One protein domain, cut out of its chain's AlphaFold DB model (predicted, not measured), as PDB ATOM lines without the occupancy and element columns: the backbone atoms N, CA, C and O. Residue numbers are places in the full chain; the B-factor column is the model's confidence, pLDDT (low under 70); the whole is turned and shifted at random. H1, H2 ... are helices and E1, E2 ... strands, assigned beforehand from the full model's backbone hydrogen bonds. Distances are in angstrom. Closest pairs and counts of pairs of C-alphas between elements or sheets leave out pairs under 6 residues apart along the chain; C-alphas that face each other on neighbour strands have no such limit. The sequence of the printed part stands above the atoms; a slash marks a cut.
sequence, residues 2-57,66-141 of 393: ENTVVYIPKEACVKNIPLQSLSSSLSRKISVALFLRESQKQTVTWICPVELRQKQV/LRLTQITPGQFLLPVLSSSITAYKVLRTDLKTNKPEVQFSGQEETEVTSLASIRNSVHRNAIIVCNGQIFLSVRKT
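What this domain is: This is residues 2 to 57 and 66 to 141 of the 393 residues of the protein "Si:dkeyp-110g5.4" of Danio rerio (UniProt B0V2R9). A strongly twisted sheet of four strands, E2, E3, E8 and E9, makes the core, with H2 over one face and H1 over the other: three layers, helices on both faces of a sheet. A small sheet of E4, E1 and E7 extends from it where E3 runs on into E4, and the small hairpin of E5 and E6 lies far from the core, while residues 105 to 112 of the long link to H3 stick out. The printed part has 132 residues with three named helices and nine named strands, in the order E1 E2 H1 E3 E4 E5 E6 E7 H2 H3 E8 E9, of mixed class. The large sheet, order E2 E3 E8 E9, is antiparallel and the small one, E4 E1 E7, is mixed; the whole is compact, with a radius of gyration of the C-alphas of 15.1 A, and spans 42 by 33 by 30 A.

Where its parts are: E1, residues 4 to 8, begins at C-alpha 4 (7.895, -14.543, 27.737). E2 is residues 13 to 18, 15.9 A long, H1 24 to 33, 14.2 A, E3 43 to 48, 16.0 A, and E4 51 to 54. E5 is residues 70 to 72, E6 75 to 77 and E7 80 to 82. H2, residues 85 to 96, is 16.3 A long, and H3 is residues 115 to 121. E8 is residues 126 to 130, and E9, residues 133 to 137, ends at C-alpha 137 (21.529, -19.206, 25.135).

How they stand to each other: In the large sheet, N 15 and O 46 of E2 and E3 are 2.9 A apart, N 47 and O 127 of E3 and E8 2.8 A, and N 128 and O 135 of the hairpin E8 and E9 2.8 A. H2 is on this sheet at a height of 9.6 A, over E3 and E8; its closest C-alphas to E2 are Ala 87 and Val 14, 6.1 A. H1, on the opposite face, has a height of 9.4 A, over E8. H3 only grazes the sheet with residues 117 to 121. E3 runs on into E4 at 56 degrees. E1 is antiparallel to E4, with N 7 and O 51 2.8 A apart, and parallel to E7, with N 8 and O 81 2.8 A apart. H2 is also on this sheet, C-alphas 82 and 88 being 5.9 A apart. E6 runs on into E7 at 62 degrees; in the hairpin E5 and E6, N 75 and O 72 are 2.8 A apart. In H1, H2 and H3 every O i to N i+4 pair is within hydrogen-bond range.

The domain as a whole: The C-alphas farthest apart, those of Ser 39 and Val 57, are 46.7 A apart. Residues 58 to 65 are not printed; C-alphas 57 and 66 are 10.5 A apart across the cut. The link from H2 to H3, 18 residues, is long. Mean pLDDT of the printed part is 81.9; residues 36 to 39, 66 to 71 and 97 to 118 are under 70.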
ATOM      1  N   GLU A   2       5.624 -17.739  31.832       71.58
ATOM      2  CA  GLU A   2       4.443 -17.890  30.955       71.58
ATOM      3  C   GLU A   2       4.161 -16.718  30.011       71.58
ATOM      4  O   GLU A   2       3.583 -16.909  28.952       71.58
ATOM      5  N   ASN A   3       4.667 -15.528  30.325       81.82
ATOM      6  CA  ASN A   3       4.475 -14.337  29.503       81.82
ATOM      7  C   ASN A   3       5.758 -13.926  28.780       81.82
ATOM      8  O   ASN A   3       6.002 -12.737  28.624       81.82
ATOM      9  N   THR A   4       6.621 -14.868  28.400       89.66
ATOM     10  CA  THR A   4       7.895 -14.543  27.737       89.66
ATOM     11  C   THR A   4       7.782 -14.788  26.239       89.66
ATOM     12  O   THR A   4       7.350 -15.857  25.820       89.66
ATOM     13  N   VAL A   5       8.191 -13.809  25.438       91.85
ATOM     14  CA  VAL A   5       8.348 -13.921  23.987       91.85
ATOM     15  C   VAL A   5       9.813 -13.722  23.627       91.85
ATOM     16  O   VAL A   5      10.497 -12.856  24.180       91.85
ATOM     17  N   VAL A   6      10.306 -14.551  22.714       95.40
ATOM     18  CA  VAL A   6      11.659 -14.446  22.183       95.40
ATOM     19  C   VAL A   6      11.600 -13.519  20.975       95.40
ATOM     20  O   VAL A   6      10.982 -13.844  19.968       95.40
ATOM     21  N   TYR A   7      12.203 -12.345  21.090       96.27
ATOM     22  CA  TYR A   7      12.225 -11.333  20.046       96.27
ATOM     23  C   TYR A   7      13.600 -11.279  19.373       96.27
ATOM     24  O   TYR A   7      14.622 -11.140  20.040       96.27
ATOM     25  N   ILE A   8      13.632 -11.386  18.050       97.70
ATOM     26  CA  ILE A   8      14.837 -11.286  17.229       97.70
ATOM     27  C   ILE A   8      14.804  -9.913  16.548       97.70
ATOM     28  O   ILE A   8      14.001  -9.720  15.635       97.70
ATOM     29  N   PRO A   9      15.617  -8.940  16.979       96.58
ATOM     30  CA  PRO A   9      15.581  -7.592  16.427       96.58
ATOM     31  C   PRO A   9      16.101  -7.548  14.982       96.58
ATOM     32  O   PRO A   9      16.700  -8.507  14.488       96.58
ATOM     33  N   LYS A  10      15.860  -6.433  14.282       96.25
ATOM     34  CA  LYS A  10      16.216  -6.278  12.859       96.25
ATOM     35  C   LYS A  10      17.721  -6.425  12.624       96.25
ATOM     36  O   LYS A  10      18.125  -7.008  11.624       96.25
ATOM     37  N   GLU A  11      18.539  -5.943  13.555       93.89
ATOM     38  CA  GLU A  11      20.000  -6.029  13.511       93.89
ATOM     39  C   GLU A  11      20.568  -7.402  13.906       93.89
ATOM     40  O   GLU A  11      21.787  -7.558  13.984       93.89
ATOM     41  N   ALA A  12      19.722  -8.398  14.190       95.71
ATOM     42  CA  ALA A  12      20.193  -9.740  14.498       95.71
ATOM     43  C   ALA A  12      20.947 -10.345  13.311       95.71
ATOM     44  O   ALA A  12      20.395 -10.541  12.225       95.71
ATOM     45  N   CYS A  13      22.208 -10.689  13.553       94.43
ATOM     46  CA  CYS A  13      23.050 -11.385  12.600       94.43
ATOM     47  C   CYS A  13      22.761 -12.882  12.655       94.43
ATOM     48  O   CYS A  13      22.618 -13.455  13.740       94.43
ATOM     49  N   VAL A  14      22.774 -13.515  11.487       95.96
ATOM     50  CA  VAL A  14      22.696 -14.967  11.336       95.96
ATOM     51  C   VAL A  14      24.043 -15.459  10.826       95.96
ATOM     52  O   VAL A  14      24.545 -14.943   9.832       95.96
ATOM     53  N   LYS A  15      24.662 -16.410  11.522       95.30
ATOM     54  CA  LYS A  15      25.981 -16.949  11.165       95.30
ATOM     55  C   LYS A  15      25.976 -18.463  11.247       95.30
ATOM     56  O   LYS A  15      25.549 -19.013  12.256       95.30
ATOM     57  N   ASN A  16      26.532 -19.126  10.242       94.51
ATOM     58  CA  ASN A  16      26.827 -20.552  10.313       94.51
ATOM     59  C   ASN A  16      28.220 -20.730  10.908       94.51
ATOM     60  O   ASN A  16      29.199 -20.223  10.363       94.51
ATOM     61  N   ILE A  17      28.313 -21.413  12.044       93.99
ATOM     62  CA  ILE A  17      29.579 -21.619  12.746       93.99
ATOM     63  C   ILE A  17      29.781 -23.104  13.060       93.99
ATOM     64  O   ILE A  17      28.809 -23.815  13.322       93.99
ATOM     65  N   PRO A  18      31.021 -23.621  13.048       93.57
ATOM     66  CA  PRO A  18      31.285 -24.992  13.474       93.57
ATOM     67  C   PRO A  18      30.859 -25.204  14.933       93.57
ATOM     68  O   PRO A  18      31.133 -24.349  15.775       93.57
ATOM     69  N   LEU A  19      30.273 -26.353  15.278       93.05
ATOM     70  CA  LEU A  19      29.856 -26.652  16.659       93.05
ATOM     71  C   LEU A  19      31.023 -26.534  17.662       93.05
ATOM     72  O   LEU A  19      30.851 -26.065  18.788       93.05
ATOM     73  N   GLN A  20      32.227 -26.901  17.220       91.79
ATOM     74  CA  GLN A  20      33.481 -26.793  17.977       91.79
ATOM     75  C   GLN A  20      33.936 -25.349  18.254       91.79
ATOM     76  O   GLN A  20      34.810 -25.138  19.086       91.79
ATOM     77  N   SER A  21      33.368 -24.359  17.557       92.13
ATOM     78  CA  SER A  21      33.673 -22.936  17.771       92.13
ATOM     79  C   SER A  21      32.820 -22.287  18.868       92.13
ATOM     80  O   SER A  21      33.120 -21.174  19.303       92.13
ATOM     81  N   LEU A  22      31.763 -22.968  19.334       91.61
ATOM     82  CA  LEU A  22      31.004 -22.527  20.501       91.61
ATOM     83  C   LEU A  22      31.841 -22.677  21.780       91.61
ATOM     84  O   LEU A  22      32.860 -23.365  21.819       91.61
ATOM     85  N   SER A  23      31.387 -22.058  22.875       91.09
ATOM     86  CA  SER A  23      32.000 -22.324  24.177       91.09
ATOM     87  C   SER A  23      31.844 -23.802  24.541       91.09
ATOM     88  O   SER A  23      30.788 -24.391  24.312       91.09
ATOM     89  N   SER A  24      32.859 -24.385  25.183       91.73
ATOM     90  CA  SER A  24      32.869 -25.808  25.557       91.73
ATOM     91  C   SER A  24      31.619 -26.241  26.330       91.73
ATOM     92  O   SER A  24      31.115 -27.345  26.133       91.73
ATOM     93  N   SER A  25      31.068 -25.358  27.172       90.81
ATOM     94  CA  SER A  25      29.809 -25.615  27.873       90.81
ATOM     95  C   SER A  25      28.609 -25.699  26.929       90.81
ATOM     96  O   SER A  25      27.774 -26.578  27.133       90.81
ATOM     97  N   LEU A  26      28.493 -24.806  25.941       91.93
ATOM     98  CA  LEU A  26      27.393 -24.837  24.976       91.93
ATOM     99  C   LEU A  26      27.539 -26.023  24.028       91.93
ATOM    100  O   LEU A  26      26.571 -26.760  23.873       91.93
ATOM    101  N   SER A  27      28.739 -26.262  23.484       92.28
ATOM    102  CA  SER A  27      29.011 -27.428  22.638       92.28
ATOM    103  C   SER A  27      28.635 -28.711  23.363       92.28
ATOM    104  O   SER A  27      27.838 -29.471  22.840       92.28
ATOM    105  N   ARG A  28      29.096 -28.918  24.607       91.52
ATOM    106  CA  ARG A  28      28.765 -30.125  25.381       91.52
ATOM    107  C   ARG A  28      27.263 -30.274  25.611       91.52
ATOM    108  O   ARG A  28      26.739 -31.367  25.471       91.52
ATOM    109  N   LYS A  29      26.565 -29.192  25.960       90.25
ATOM    110  CA  LYS A  29      25.116 -29.227  26.213       90.25
ATOM    111  C   LYS A  29      24.323 -29.573  24.952       90.25
ATOM    112  O   LYS A  29      23.401 -30.375  25.023       90.25
ATOM    113  N   ILE A  30      24.718 -29.011  23.813       91.73
ATOM    114  CA  ILE A  30      24.120 -29.320  22.513       91.73
ATOM    115  C   ILE A  30      24.469 -30.755  22.104       91.73
ATOM    116  O   ILE A  30      23.574 -31.513  21.768       91.73
ATOM    117  N   SER A  31      25.731 -31.172  22.214       89.32
ATOM    118  CA  SER A  31      26.168 -32.543  21.915       89.32
ATOM    119  C   SER A  31      25.505 -33.600  22.795       89.32
ATOM    120  O   SER A  31      25.370 -34.730  22.361       89.32
ATOM    121  N   VAL A  32      25.094 -33.272  24.021       86.49
ATOM    122  CA  VAL A  32      24.314 -34.195  24.863       86.49
ATOM    123  C   VAL A  32      22.868 -34.300  24.373       86.49
ATOM    124  O   VAL A  32      22.289 -35.379  24.415       86.49
ATOM    125  N   ALA A  33      22.276 -33.196  23.906       83.42
ATOM    126  CA  ALA A  33      20.911 -33.185  23.374       83.42
ATOM    127  C   ALA A  33      20.811 -33.822  21.979       83.42
ATOM    128  O   ALA A  33      19.783 -34.385  21.601       83.42
ATOM    129  N   LEU A  34      21.889 -33.732  21.209       82.42
ATOM    130  CA  LEU A  34      22.007 -34.341  19.903       82.42
ATOM    131  C   LEU A  34      22.669 -35.705  20.079       82.42
ATOM    132  O   LEU A  34      23.878 -35.776  20.247       82.42
ATOM    133  N   PHE A  35      21.905 -36.794  19.975       73.53
ATOM    134  CA  PHE A  35      22.432 -38.169  19.886       73.53
ATOM    135  C   PHE A  35      23.178 -38.414  18.561       73.53
ATOM    136  O   PHE A  35      22.939 -39.393  17.850       73.53
ATOM    137  N   LEU A  36      23.992 -37.452  18.133       64.35
ATOM    138  CA  LEU A  36      24.346 -37.312  16.744       64.35
ATOM    139  C   LEU A  36      25.511 -38.212  16.381       64.35
ATOM    140  O   LEU A  36      26.594 -38.134  16.959       64.35
ATOM    141  N   ARG A  37      25.221 -39.022  15.361       67.65
ATOM    142  CA  ARG A  37      26.129 -39.881  14.609       67.65
ATOM    143  C   ARG A  37      27.522 -39.278  14.451       67.65
ATOM    144  O   ARG A  37      27.687 -38.132  14.039       67.65
ATOM    145  N   GLU A  38      28.502 -40.122  14.733       66.30
ATOM    146  CA  GLU A  38      29.921 -39.815  14.762       66.30
ATOM    147  C   GLU A  38      30.452 -39.251  13.430       66.30
ATOM    148  O   GLU A  38      30.109 -39.713  12.341       66.30
ATOM    149  N   SER A  39      31.383 -38.297  13.568       65.85
ATOM    150  CA  SER A  39      32.462 -37.895  12.641       65.85
ATOM    151  C   SER A  39      32.265 -36.772  11.613       65.85
ATOM    152  O   SER A  39      33.275 -36.267  11.119       65.85
ATOM    153  N   GLN A  40      31.055 -36.289  11.311       80.94
ATOM    154  CA  GLN A  40      30.934 -35.170  10.359       80.94
ATOM    155  C   GLN A  40      31.075 -33.798  11.031       80.94
ATOM    156  O   GLN A  40      30.602 -33.572  12.145       80.94
ATOM    157  N   LYS A  41      31.756 -32.868  10.342       87.89
ATOM    158  CA  LYS A  41      31.964 -31.476  10.775       87.89
ATOM    159  C   LYS A  41      30.615 -30.776  10.924       87.89
ATOM    160  O   LYS A  41      30.082 -30.223   9.969       87.89
ATOM    161  N   GLN A  42      30.066 -30.813  12.129       90.83
ATOM    162  CA  GLN A  42      28.748 -30.271  12.398       90.83
ATOM    163  C   GLN A  42      28.776 -28.741  12.428       90.83
ATOM    164  O   GLN A  42      29.563 -28.130  13.160       90.83
ATOM    165  N   THR A  43      27.893 -28.121  11.653       93.21
ATOM    166  CA  THR A  43      27.649 -26.677  11.653       93.21
ATOM    167  C   THR A  43      26.380 -26.357  12.433       93.21
ATOM    168  O   THR A  43      25.430 -27.140  12.451       93.21
ATOM    169  N   VAL A  44      26.361 -25.205  13.095       94.63
ATOM    170  CA  VAL A  44      25.190 -24.671  13.793       94.63
ATOM    171  C   VAL A  44      24.875 -23.277  13.276       94.63
ATOM    172  O   VAL A  44      25.792 -22.505  12.982       94.63
ATOM    173  N   THR A  45      23.592 -22.938  13.218       96.34
ATOM    174  CA  THR A  45      23.145 -21.599  12.839       96.34
ATOM    175  C   THR A  45      22.968 -20.756  14.095       96.34
ATOM    176  O   THR A  45      22.145 -21.056  14.958       96.34
ATOM    177  N   TRP A  46      23.761 -19.700  14.227       96.08
ATOM    178  CA  TRP A  46      23.783 -18.784  15.361       96.08
ATOM    179  C   TRP A  46      23.076 -17.474  15.011       96.08
ATOM    180  O   TRP A  46      23.512 -16.759  14.110       96.08
ATOM    181  N   ILE A  47      22.026 -17.128  15.757       97.24
ATOM    182  CA  ILE A  47      21.231 -15.905  15.576       97.24
ATOM    183  C   ILE A  47      21.398 -15.010  16.808       97.24
ATOM    184  O   ILE A  47      21.058 -15.416  17.923       97.24
ATOM    185  N   CYS A  48      21.934 -13.798  16.630       95.86
ATOM    186  CA  CYS A  48      22.268 -12.891  17.734       95.86
ATOM    187  C   CYS A  48      22.345 -11.410  17.298       95.86
ATOM    188  O   CYS A  48      22.953 -11.133  16.266       95.86
ATOM    189  N   PRO A  49      21.880 -10.442  18.116       96.32
ATOM    190  CA  PRO A  49      21.266 -10.625  19.436       96.32
ATOM    191  C   PRO A  49      19.850 -11.198  19.393       96.32
ATOM    192  O   PRO A  49      19.195 -11.207  18.358       96.32
ATOM    193  N   VAL A  50      19.399 -11.668  20.553       96.29
ATOM    194  CA  VAL A  50      18.015 -12.051  20.833       96.29
ATOM    195  C   VAL A  50      17.588 -11.382  22.137       96.29
ATOM    196  O   VAL A  50      18.367 -11.265  23.084       96.29
ATOM    197  N   GLU A  51      16.346 -10.936  22.210       94.76
ATOM    198  CA  GLU A  51      15.764 -10.307  23.388       94.76
ATOM    199  C   GLU A  51      14.666 -11.191  23.967       94.76
ATOM    200  O   GLU A  51      13.853 -11.760  23.245       94.76
ATOM    201  N   LEU A  52      14.617 -11.293  25.292       93.88
ATOM    202  CA  LEU A  52      13.490 -11.910  25.980       93.88
ATOM    203  C   LEU A  52      12.583 -10.788  26.454       93.88
ATOM    204  O   LEU A  52      12.936 -10.051  27.374       93.88
ATOM    205  N   ARG A  53      11.438 -10.634  25.796       92.29
ATOM    206  CA  ARG A  53      10.450  -9.610  26.135       92.29
ATOM    207  C   ARG A  53       9.307 -10.241  26.910       92.29
ATOM    208  O   ARG A  53       8.958 -11.403  26.704       92.29
ATOM    209  N   GLN A  54       8.703  -9.466  27.801       89.31
ATOM    210  CA  GLN A  54       7.442  -9.860  28.409       89.31
ATOM    211  C   GLN A  54       6.318  -9.551  27.414       89.31
ATOM    212  O   GLN A  54       6.166  -8.407  26.987       89.31
ATOM    213  N   LYS A  55       5.536 -10.561  27.029       82.86
ATOM    214  CA  LYS A  55       4.304 -10.375  26.266       82.86
ATOM    215  C   LYS A  55       3.377  -9.498  27.109       82.86
ATOM    216  O   LYS A  55       2.997  -9.899  28.210       82.86
ATOM    217  N   GLN A  56       3.043  -8.305  26.618       79.97
ATOM    218  CA  GLN A  56       2.026  -7.475  27.253       79.97
ATOM    219  C   GLN A  56       0.683  -8.181  27.076       79.97
ATOM    220  O   GLN A  56       0.089  -8.172  26.002       79.97
ATOM    221  N   VAL A  57       0.243  -8.868  28.123       70.97
ATOM    222  CA  VAL A  57      -1.119  -9.377  28.197       70.97
ATOM    223  C   VAL A  57      -1.976  -8.177  28.576       70.97
ATOM    224  O   VAL A  57      -2.002  -7.774  29.737       70.97
ATOM    225  N   LEU A  66      -1.995 -18.977  27.050       58.94
ATOM    226  CA  LEU A  66      -0.883 -19.719  26.472       58.94
ATOM    227  C   LEU A  66       0.004 -20.079  27.661       58.94
ATOM    228  O   LEU A  66       1.003 -19.424  27.943       58.94
ATOM    229  N   ARG A  67      -0.455 -21.065  28.442       58.65
ATOM    230  CA  ARG A  67       0.329 -21.696  29.484       58.65
ATOM    231  C   ARG A  67       1.573 -22.149  28.760       58.65
ATOM    232  O   ARG A  67       1.466 -22.839  27.749       58.65
ATOM    233  N   LEU A  68       2.725 -21.694  29.236       63.05
ATOM    234  CA  LEU A  68       3.997 -22.216  28.783       63.05
ATOM    235  C   LEU A  68       3.927 -23.722  28.993       63.05
ATOM    236  O   LEU A  68       4.025 -24.198  30.123       63.05
ATOM    237  N   THR A  69       3.660 -24.459  27.924       60.35
ATOM    238  CA  THR A  69       3.617 -25.904  27.991       60.35
ATOM    239  C   THR A  69       5.069 -26.318  28.078       60.35
ATOM    240  O   THR A  69       5.831 -26.284  27.112       60.35
ATOM    241  N   GLN A  70       5.498 -26.591  29.304       63.77
ATOM    242  CA  GLN A  70       6.723 -27.324  29.518       63.77
ATOM    243  C   GLN A  70       6.501 -28.696  28.887       63.77
ATOM    244  O   GLN A  70       5.644 -29.452  29.336       63.77
ATOM    245  N   ILE A  71       7.217 -28.981  27.803       68.99
ATOM    246  CA  ILE A  71       7.044 -30.240  27.070       68.99
ATOM    247  C   ILE A  71       7.779 -31.358  27.814       68.99
ATOM    248  O   ILE A  71       7.309 -32.485  27.910       68.99
ATOM    249  N   THR A  72       8.933 -31.034  28.392       71.39
ATOM    250  CA  THR A  72       9.783 -31.929  29.190       71.39
ATOM    251  C   THR A  72      10.614 -31.052  30.137       71.39
ATOM    252  O   THR A  72      10.811 -29.873  29.833       71.39
ATOM    253  N   PRO A  73      11.101 -31.532  31.298       76.49
ATOM    254  CA  PRO A  73      12.110 -30.827  32.095       76.49
ATOM    255  C   PRO A  73      13.208 -30.182  31.243       76.49
ATOM    256  O   PRO A  73      13.948 -30.849  30.529       76.49
ATOM    257  N   GLY A  74      13.264 -28.849  31.284       75.90
ATOM    258  CA  GLY A  74      14.209 -28.049  30.509       75.90
ATOM    259  C   GLY A  74      13.765 -27.670  29.094       75.90
ATOM    260  O   GLY A  74      14.405 -26.794  28.533       75.90
ATOM    261  N   GLN A  75      12.694 -28.242  28.531       82.52
ATOM    262  CA  GLN A  75      12.119 -27.899  27.221       82.52
ATOM    263  C   GLN A  75      10.874 -27.015  27.354       82.52
ATOM    264  O   GLN A  75       9.935 -27.341  28.082       82.52
ATOM    265  N   PHE A  76      10.838 -25.927  26.593       82.13
ATOM    266  CA  PHE A  76       9.798 -24.908  26.649       82.13
ATOM    267  C   PHE A  76       9.288 -24.576  25.251       82.13
ATOM    268  O   PHE A  76      10.079 -24.441  24.318       82.13
ATOM    269  N   LEU A  77       7.974 -24.396  25.129       84.68
ATOM    270  CA  LEU A  77       7.356 -23.814  23.945       84.68
ATOM    271  C   LEU A  77       7.303 -22.295  24.098       84.68
ATOM    272  O   LEU A  77       6.508 -21.781  24.883       84.68
ATOM    273  N   LEU A  78       8.152 -21.576  23.365       87.91
ATOM    274  CA  LEU A  78       8.197 -20.115  23.413       87.91
ATOM    275  C   LEU A  78       7.785 -19.509  22.069       87.91
ATOM    276  O   LEU A  78       8.284 -19.944  21.031       87.91
ATOM    277  N   PRO A  79       6.915 -18.481  22.063       89.75
ATOM    278  CA  PRO A  79       6.643 -17.732  20.849       89.75
ATOM    279  C   PRO A  79       7.909 -16.982  20.422       89.75
ATOM    280  O   PRO A  79       8.563 -16.334  21.245       89.75
ATOM    281  N   VAL A  80       8.239 -17.068  19.133       93.17
ATOM    282  CA  VAL A  80       9.358 -16.344  18.523       93.17
ATOM    283  C   VAL A  80       8.801 -15.292  17.570       93.17
ATOM    284  O   VAL A  80       8.023 -15.607  16.674       93.17
ATOM    285  N   LEU A  81       9.213 -14.042  17.764       93.24
ATOM    286  CA  LEU A  81       8.938 -12.912  16.879       93.24
ATOM    287  C   LEU A  81      10.260 -12.447  16.278       93.24
ATOM    288  O   LEU A  81      11.240 -12.319  17.007       93.24
ATOM    289  N   SER A  82      10.307 -12.167  14.978       95.67
ATOM    290  CA  SER A  82      11.538 -11.718  14.321       95.67
ATOM    291  C   SER A  82      11.298 -10.469  13.497       95.67
ATOM    292  O   SER A  82      10.447 -10.484  12.631       95.67
ATOM    293  N   SER A  83      12.074  -9.414  13.708       95.70
ATOM    294  CA  SER A  83      12.212  -8.289  12.776       95.70
ATOM    295  C   SER A  83      13.349  -8.494  11.772       95.70
ATOM    296  O   SER A  83      13.474  -7.717  10.828       95.70
ATOM    297  N   SER A  84      14.196  -9.513  11.959       96.34
ATOM    298  CA  SER A  84      15.240  -9.886  11.000       96.34
ATOM    299  C   SER A  84      14.670 -10.856   9.965       96.34
ATOM    300  O   SER A  84      14.270 -11.979  10.298       96.34
ATOM    301  N   ILE A  85      14.632 -10.428   8.699       95.29
ATOM    302  CA  ILE A  85      14.111 -11.249   7.599       95.29
ATOM    303  C   ILE A  85      14.985 -12.480   7.346       95.29
ATOM    304  O   ILE A  85      14.461 -13.561   7.085       95.29
ATOM    305  N   THR A  86      16.304 -12.346   7.493       96.20
ATOM    306  CA  THR A  86      17.259 -13.449   7.351       96.20
ATOM    307  C   THR A  86      17.049 -14.493   8.444       96.20
ATOM    308  O   THR A  86      16.946 -15.680   8.146       96.20
ATOM    309  N   ALA A  87      16.889 -14.060   9.700       97.01
ATOM    310  CA  ALA A  87      16.597 -14.968  10.809       97.01
ATOM    311  C   ALA A  87      15.233 -15.649  10.648       97.01
ATOM    312  O   ALA A  87      15.117 -16.851  10.874       97.01
ATOM    313  N   TYR A  88      14.212 -14.904  10.209       95.65
ATOM    314  CA  TYR A  88      12.891 -15.461   9.923       95.65
ATOM    315  C   TYR A  88      12.953 -16.538   8.833       95.65
ATOM    316  O   TYR A  88      12.381 -17.613   9.011       95.65
ATOM    317  N   LYS A  89      13.680 -16.283   7.736       95.44
ATOM    318  CA  LYS A  89      13.883 -17.259   6.656       95.44
ATOM    319  C   LYS A  89      14.546 -18.531   7.178       95.44
ATOM    320  O   LYS A  89      13.971 -19.594   6.988       95.44
ATOM    321  N   VAL A  90      15.667 -18.409   7.891       94.23
ATOM    322  CA  VAL A  90      16.392 -19.549   8.484       94.23
ATOM    323  C   VAL A  90      15.513 -20.359   9.429       94.23
ATOM    324  O   VAL A  90      15.433 -21.576   9.315       94.23
ATOM    325  N   LEU A  91      14.789 -19.699  10.334       94.65
ATOM    326  CA  LEU A  91      13.889 -20.403  11.245       94.65
ATOM    327  C   LEU A  91      12.764 -21.108  10.487       94.65
ATOM    328  O   LEU A  91      12.390 -22.218  10.846       94.65
ATOM    329  N   ARG A  92      12.231 -20.504   9.422       91.63
ATOM    330  CA  ARG A  92      11.174 -21.120   8.615       91.63
ATOM    331  C   ARG A  92      11.694 -22.303   7.793       91.63
ATOM    332  O   ARG A  92      10.964 -23.279   7.665       91.63
ATOM    333  N   THR A  93      12.906 -22.235   7.244       90.59
ATOM    334  CA  THR A  93      13.506 -23.328   6.461       90.59
ATOM    335  C   THR A  93      13.928 -24.491   7.350       90.59
ATOM    336  O   THR A  93      13.561 -25.634   7.080       90.59
ATOM    337  N   ASP A  94      14.625 -24.203   8.448       86.22
ATOM    338  CA  ASP A  94      15.217 -25.230   9.307       86.22
ATOM    339  C   ASP A  94      14.158 -25.955  10.149       86.22
ATOM    340  O   ASP A  94      14.341 -27.119  10.496       86.22
ATOM    341  N   LEU A  95      13.035 -25.293  10.462       82.46
ATOM    342  CA  LEU A  95      11.935 -25.906  11.216       82.46
ATOM    343  C   LEU A  95      10.938 -26.674  10.348       82.46
ATOM    344  O   LEU A  95      10.331 -27.628  10.826       82.46
ATOM    345  N   LYS A  96      10.714 -26.258   9.095       78.26
ATOM    346  CA  LYS A  96       9.766 -26.953   8.204       78.26
ATOM    347  C   LYS A  96      10.322 -28.266   7.681       78.26
ATOM    348  O   LYS A  96       9.576 -29.204   7.422       78.26
ATOM    349  N   THR A  97      11.631 -28.318   7.507       63.40
ATOM    350  CA  THR A  97      12.290 -29.412   6.817       63.40
ATOM    351  C   THR A  97      13.183 -30.116   7.821       63.40
ATOM    352  O   THR A  97      14.313 -29.703   8.048       63.40
ATOM    353  N   ASN A  98      12.738 -31.262   8.350       55.15
ATOM    354  CA  ASN A  98      13.621 -32.242   9.010       55.15
ATOM    355  C   ASN A  98      14.655 -32.856   8.032       55.15
ATOM    356  O   ASN A  98      15.156 -33.958   8.242       55.15
ATOM    357  N   LYS A  99      14.961 -32.164   6.933       53.62
ATOM    358  CA  LYS A  99      15.889 -32.567   5.891       53.62
ATOM    359  C   LYS A  99      16.985 -31.496   5.825       53.62
ATOM    360  O   LYS A  99      16.819 -30.502   5.120       53.62
ATOM    361  N   PRO A 100      18.057 -31.640   6.623       50.88
ATOM    362  CA  PRO A 100      19.143 -30.676   6.644       50.88
ATOM    363  C   PRO A 100      19.964 -30.816   5.358       50.88
ATOM    364  O   PRO A 100      20.879 -31.627   5.279       50.88
ATOM    365  N   GLU A 101      19.627 -30.022   4.346       51.53
ATOM    366  CA  GLU A 101      20.507 -29.745   3.207       51.53
ATOM    367  C   GLU A 101      20.307 -28.301   2.735       51.53
ATOM    368  O   GLU A 101      20.099 -28.013   1.560       51.53
ATOM    369  N   VAL A 102      20.341 -27.355   3.676       51.65
ATOM    370  CA  VAL A 102      20.467 -25.942   3.315       51.65
ATOM    371  C   VAL A 102      21.950 -25.659   3.103       51.65
ATOM    372  O   VAL A 102      22.651 -25.152   3.978       51.65
ATOM    373  N   GLN A 103      22.449 -26.032   1.928       51.92
ATOM    374  CA  GLN A 103      23.652 -25.406   1.407       51.92
ATOM    375  C   GLN A 103      23.252 -23.983   1.023       51.92
ATOM    376  O   GLN A 103      22.616 -23.761  -0.003       51.92
ATOM    377  N   PHE A 104      23.585 -23.004   1.864       53.06
ATOM    378  CA  PHE A 104      23.596 -21.609   1.438       53.06
ATOM    379  C   PHE A 104      24.743 -21.432   0.429       53.06
ATOM    380  O   PHE A 104      25.796 -20.897   0.755       53.06
ATOM    381  N   SER A 105      24.550 -21.910  -0.802       45.35
ATOM    382  CA  SER A 105      25.358 -21.577  -1.978       45.35
ATOM    383  C   SER A 105      24.845 -20.273  -2.599       45.35
ATOM    384  O   SER A 105      24.619 -20.159  -3.797       45.35
ATOM    385  N   GLY A 106      24.602 -19.279  -1.749       45.82
ATOM    386  CA  GLY A 106      24.332 -17.912  -2.154       45.82
ATOM    387  C   GLY A 106      25.601 -17.129  -1.909       45.82
ATOM    388  O   GLY A 106      25.956 -16.889  -0.761       45.82
ATOM    389  N   GLN A 107      26.285 -16.788  -2.991       42.56
ATOM    390  CA  GLN A 107      27.383 -15.836  -3.070       42.56
ATOM    391  C   GLN A 107      26.888 -14.435  -2.649       42.56
ATOM    392  O   GLN A 107      26.856 -13.514  -3.453       42.56
ATOM    393  N   GLU A 108      26.436 -14.273  -1.405       51.06
ATOM    394  CA  GLU A 108      26.483 -12.979  -0.736       51.06
ATOM    395  C   GLU A 108      27.924 -12.828  -0.269       51.06
ATOM    396  O   GLU A 108      28.480 -13.749   0.337       51.06
ATOM    397  N   GLU A 109      28.552 -11.730  -0.687       47.48
ATOM    398  CA  GLU A 109      29.956 -11.419  -0.454       47.48
ATOM    399  C   GLU A 109      30.411 -11.953   0.898       47.48
ATOM    400  O   GLU A 109      29.862 -11.624   1.950       47.48
ATOM    401  N   THR A 110      31.432 -12.808   0.849       49.49
ATOM    402  CA  THR A 110      32.233 -13.164   2.012       49.49
ATOM    403  C   THR A 110      32.966 -11.900   2.455       49.49
ATOM    404  O   THR A 110      34.179 -11.774   2.317       49.49
ATOM    405  N   GLU A 111      32.227 -10.931   2.987       53.88
ATOM    406  CA  GLU A 111      32.756  -9.992   3.943       53.88
ATOM    407  C   GLU A 111      33.180 -10.889   5.097       53.88
ATOM    408  O   GLU A 111      32.339 -11.385   5.851       53.88
ATOM    409  N   VAL A 112      34.476 -11.229   5.107       54.85
ATOM    410  CA  VAL A 112      35.153 -12.057   6.101       54.85
ATOM    411  C   VAL A 112      34.732 -11.508   7.443       54.85
ATOM    412  O   VAL A 112      35.305 -10.533   7.933       54.85
ATOM    413  N   THR A 113      33.651 -12.061   7.992       55.99
ATOM    414  CA  THR A 113      32.987 -11.417   9.107       55.99
ATOM    415  C   THR A 113      33.939 -11.639  10.246       55.99
ATOM    416  O   THR A 113      34.086 -12.767  10.723       55.99
ATOM    417  N   SER A 114      34.672 -10.577  10.575       59.06
ATOM    418  CA  SER A 114      35.875 -10.672  11.377       59.06
ATOM    419  C   SER A 114      35.564 -11.499  12.613       59.06
ATOM    420  O   SER A 114      34.533 -11.323  13.272       59.06
ATOM    421  N   LEU A 115      36.442 -12.446  12.926       62.40
ATOM    422  CA  LEU A 115      36.302 -13.324  14.089       62.40
ATOM    423  C   LEU A 115      36.090 -12.502  15.389       62.40
ATOM    424  O   LEU A 115      35.485 -12.973  16.351       62.40
ATOM    425  N   ALA A 116      36.492 -11.225  15.370       65.79
ATOM    426  CA  ALA A 116      36.190 -10.198  16.363       65.79
ATOM    427  C   ALA A 116      34.683  -9.940  16.580       65.79
ATOM    428  O   ALA A 116      34.238  -9.861  17.725       65.79
ATOM    429  N   SER A 117      33.868  -9.880  15.521       68.07
ATOM    430  CA  SER A 117      32.409  -9.710  15.617       68.07
ATOM    431  C   SER A 117      31.753 -10.854  16.401       68.07
ATOM    432  O   SER A 117      30.824 -10.630  17.178       68.07
ATOM    433  N   ILE A 118      32.273 -12.081  16.262       67.32
ATOM    434  CA  ILE A 118      31.796 -13.236  17.036       67.32
ATOM    435  C   ILE A 118      32.122 -13.052  18.522       67.32
ATOM    436  O   ILE A 118      31.263 -13.274  19.366       67.32
ATOM    437  N   ARG A 119      33.322 -12.576  18.881       70.46
ATOM    438  CA  ARG A 119      33.680 -12.375  20.300       70.46
ATOM    439  C   ARG A 119      32.748 -11.393  21.012       70.46
ATOM    440  O   ARG A 119      32.355 -11.651  22.148       70.46
ATOM    441  N   ASN A 120      32.321 -10.333  20.331       74.24
ATOM    442  CA  ASN A 120      31.378  -9.371  20.905       74.24
ATOM    443  C   ASN A 120      29.951  -9.934  20.999       74.24
ATOM    444  O   ASN A 120      29.226  -9.635  21.953       74.24
ATOM    445  N   SER A 121      29.546 -10.782  20.047       75.66
ATOM    446  CA  SER A 121      28.216 -11.402  20.045       75.66
ATOM    447  C   SER A 121      28.067 -12.486  21.112       75.66
ATOM    448  O   SER A 121      26.974 -12.674  21.646       75.66
ATOM    449  N   VAL A 122      29.173 -13.131  21.500       74.68
ATOM    450  CA  VAL A 122      29.198 -14.173  22.531       74.68
ATOM    451  C   VAL A 122      28.529 -13.686  23.816       74.68
ATOM    452  O   VAL A 122      27.854 -14.478  24.451       74.68
ATOM    453  N   HIS A 123      28.613 -12.407  24.194       83.14
ATOM    454  CA  HIS A 123      28.041 -11.891  25.448       83.14
ATOM    455  C   HIS A 123      26.534 -11.611  25.447       83.14
ATOM    456  O   HIS A 123      25.999 -11.239  26.493       83.14
ATOM    457  N   ARG A 124      25.839 -11.812  24.330       90.92
ATOM    458  CA  ARG A 124      24.404 -11.533  24.214       90.92
ATOM    459  C   ARG A 124      23.589 -12.825  24.253       90.92
ATOM    460  O   ARG A 124      24.140 -13.923  24.156       90.92
ATOM    461  N   ASN A 125      22.276 -12.701  24.444       95.26
ATOM    462  CA  ASN A 125      21.412 -13.860  24.257       95.26
ATOM    463  C   ASN A 125      21.378 -14.217  22.771       95.26
ATOM    464  O   ASN A 125      21.453 -13.331  21.916       95.26
ATOM    465  N   ALA A 126      21.253 -15.504  22.482       96.36
ATOM    466  CA  ALA A 126      21.271 -16.012  21.122       96.36
ATOM    467  C   ALA A 126      20.363 -17.230  20.974       96.36
ATOM    468  O   ALA A 126      20.186 -18.002  21.922       96.36
ATOM    469  N   ILE A 127      19.838 -17.407  19.766       96.94
ATOM    470  CA  ILE A 127      19.213 -18.650  19.323       96.94
ATOM    471  C   ILE A 127      20.262 -19.447  18.550       96.94
ATOM    472  O   ILE A 127      20.989 -18.896  17.725       96.94
ATOM    473  N   ILE A 128      20.332 -20.744  18.824       96.30
ATOM    474  CA  ILE A 128      21.217 -21.683  18.141       96.30
ATOM    475  C   ILE A 128      20.328 -22.749  17.515       96.30
ATOM    476  O   ILE A 128      19.623 -23.453  18.235       96.30
ATOM    477  N   VAL A 129      20.346 -22.859  16.192       95.42
ATOM    478  CA  VAL A 129      19.627 -23.899  15.454       95.42
ATOM    479  C   VAL A 129      20.622 -24.983  15.071       95.42
ATOM    480  O   VAL A 129      21.692 -24.702  14.525       95.42
ATOM    481  N   CYS A 130      20.300 -26.227  15.400       93.23
ATOM    482  CA  CYS A 130      21.149 -27.362  15.106       93.23
ATOM    483  C   CYS A 130      20.308 -28.599  14.800       93.23
ATOM    484  O   CYS A 130      19.604 -29.099  15.673       93.23
ATOM    485  N   ASN A 131      20.387 -29.092  13.560       88.95
ATOM    486  CA  ASN A 131      19.652 -30.270  13.081       88.95
ATOM    487  C   ASN A 131      18.146 -30.212  13.401       88.95
ATOM    488  O   ASN A 131      17.592 -31.143  13.980       88.95
ATOM    489  N   GLY A 132      17.509 -29.076  13.104       89.35
ATOM    490  CA  GLY A 132      16.089 -28.834  13.393       89.35
ATOM    491  C   GLY A 132      15.765 -28.560  14.869       89.35
ATOM    492  O   GLY A 132      14.646 -28.164  15.184       89.35
ATOM    493  N   GLN A 133      16.724 -28.713  15.787       90.78
ATOM    494  CA  GLN A 133      16.542 -28.374  17.197       90.78
ATOM    495  C   GLN A 133      16.935 -26.925  17.473       90.78
ATOM    496  O   GLN A 133      17.928 -26.422  16.943       90.78
ATOM    497  N   ILE A 134      16.175 -26.261  18.345       94.08
ATOM    498  CA  ILE A 134      16.413 -24.872  18.732       94.08
ATOM    499  C   ILE A 134      16.870 -24.819  20.188       94.08
ATOM    500  O   ILE A 134      16.192 -25.274  21.106       94.08
ATOM    501  N   PHE A 135      18.005 -24.169  20.414       95.06
ATOM    502  CA  PHE A 135      18.547 -23.895  21.736       95.06
ATOM    503  C   PHE A 135      18.552 -22.392  21.995       95.06
ATOM    504  O   PHE A 135      18.854 -21.596  21.105       95.06
ATOM    505  N   LEU A 136      18.255 -22.002  23.234       95.20
ATOM    506  CA  LEU A 136      18.344 -20.611  23.670       95.20
ATOM    507  C   LEU A 136      19.486 -20.443  24.655       95.20
ATOM    508  O   LEU A 136      19.456 -20.945  25.780       95.20
ATOM    509  N   SER A 137      20.483 -19.673  24.242       93.95
ATOM    510  CA  SER A 137      21.529 -19.206  25.135       93.95
ATOM    511  C   SER A 137      21.053 -17.925  25.805       93.95
ATOM    512  O   SER A 137      21.140 -16.850  25.218       93.95
ATOM    513  N   VAL A 138      20.575 -18.033  27.047       92.49
ATOM    514  CA  VAL A 138      20.271 -16.872  27.891       92.49
ATOM    515  C   VAL A 138      21.475 -16.575  28.766       92.49
ATOM    516  O   VAL A 138      21.855 -17.372  29.627       92.49
ATOM    517  N   ARG A 139      22.087 -15.413  28.566       87.25
ATOM    518  CA  ARG A 139      23.150 -14.930  29.435       87.25
ATOM    519  C   ARG A 139      22.543 -14.043  30.498       87.25
ATOM    520  O   ARG A 139      21.892 -13.046  30.205       87.25
ATOM    521  N   LYS A 140      22.800 -14.396  31.758       83.42
ATOM    522  CA  LYS A 140      22.568 -13.475  32.865       83.42
ATOM    523  C   LYS A 140      23.482 -12.284  32.624       83.42
ATOM    524  O   LYS A 140      24.704 -12.413  32.740       83.42
ATOM    525  N   THR A 141      22.905 -11.136  32.277       76.26
ATOM    526  CA  THR A 141      23.611  -9.879  32.483       76.26
ATOM    527  C   THR A 141      23.993  -9.902  33.954       76.26
ATOM    528  O   THR A 141      23.153 -10.139  34.827       76.26
TER     529      THR A 141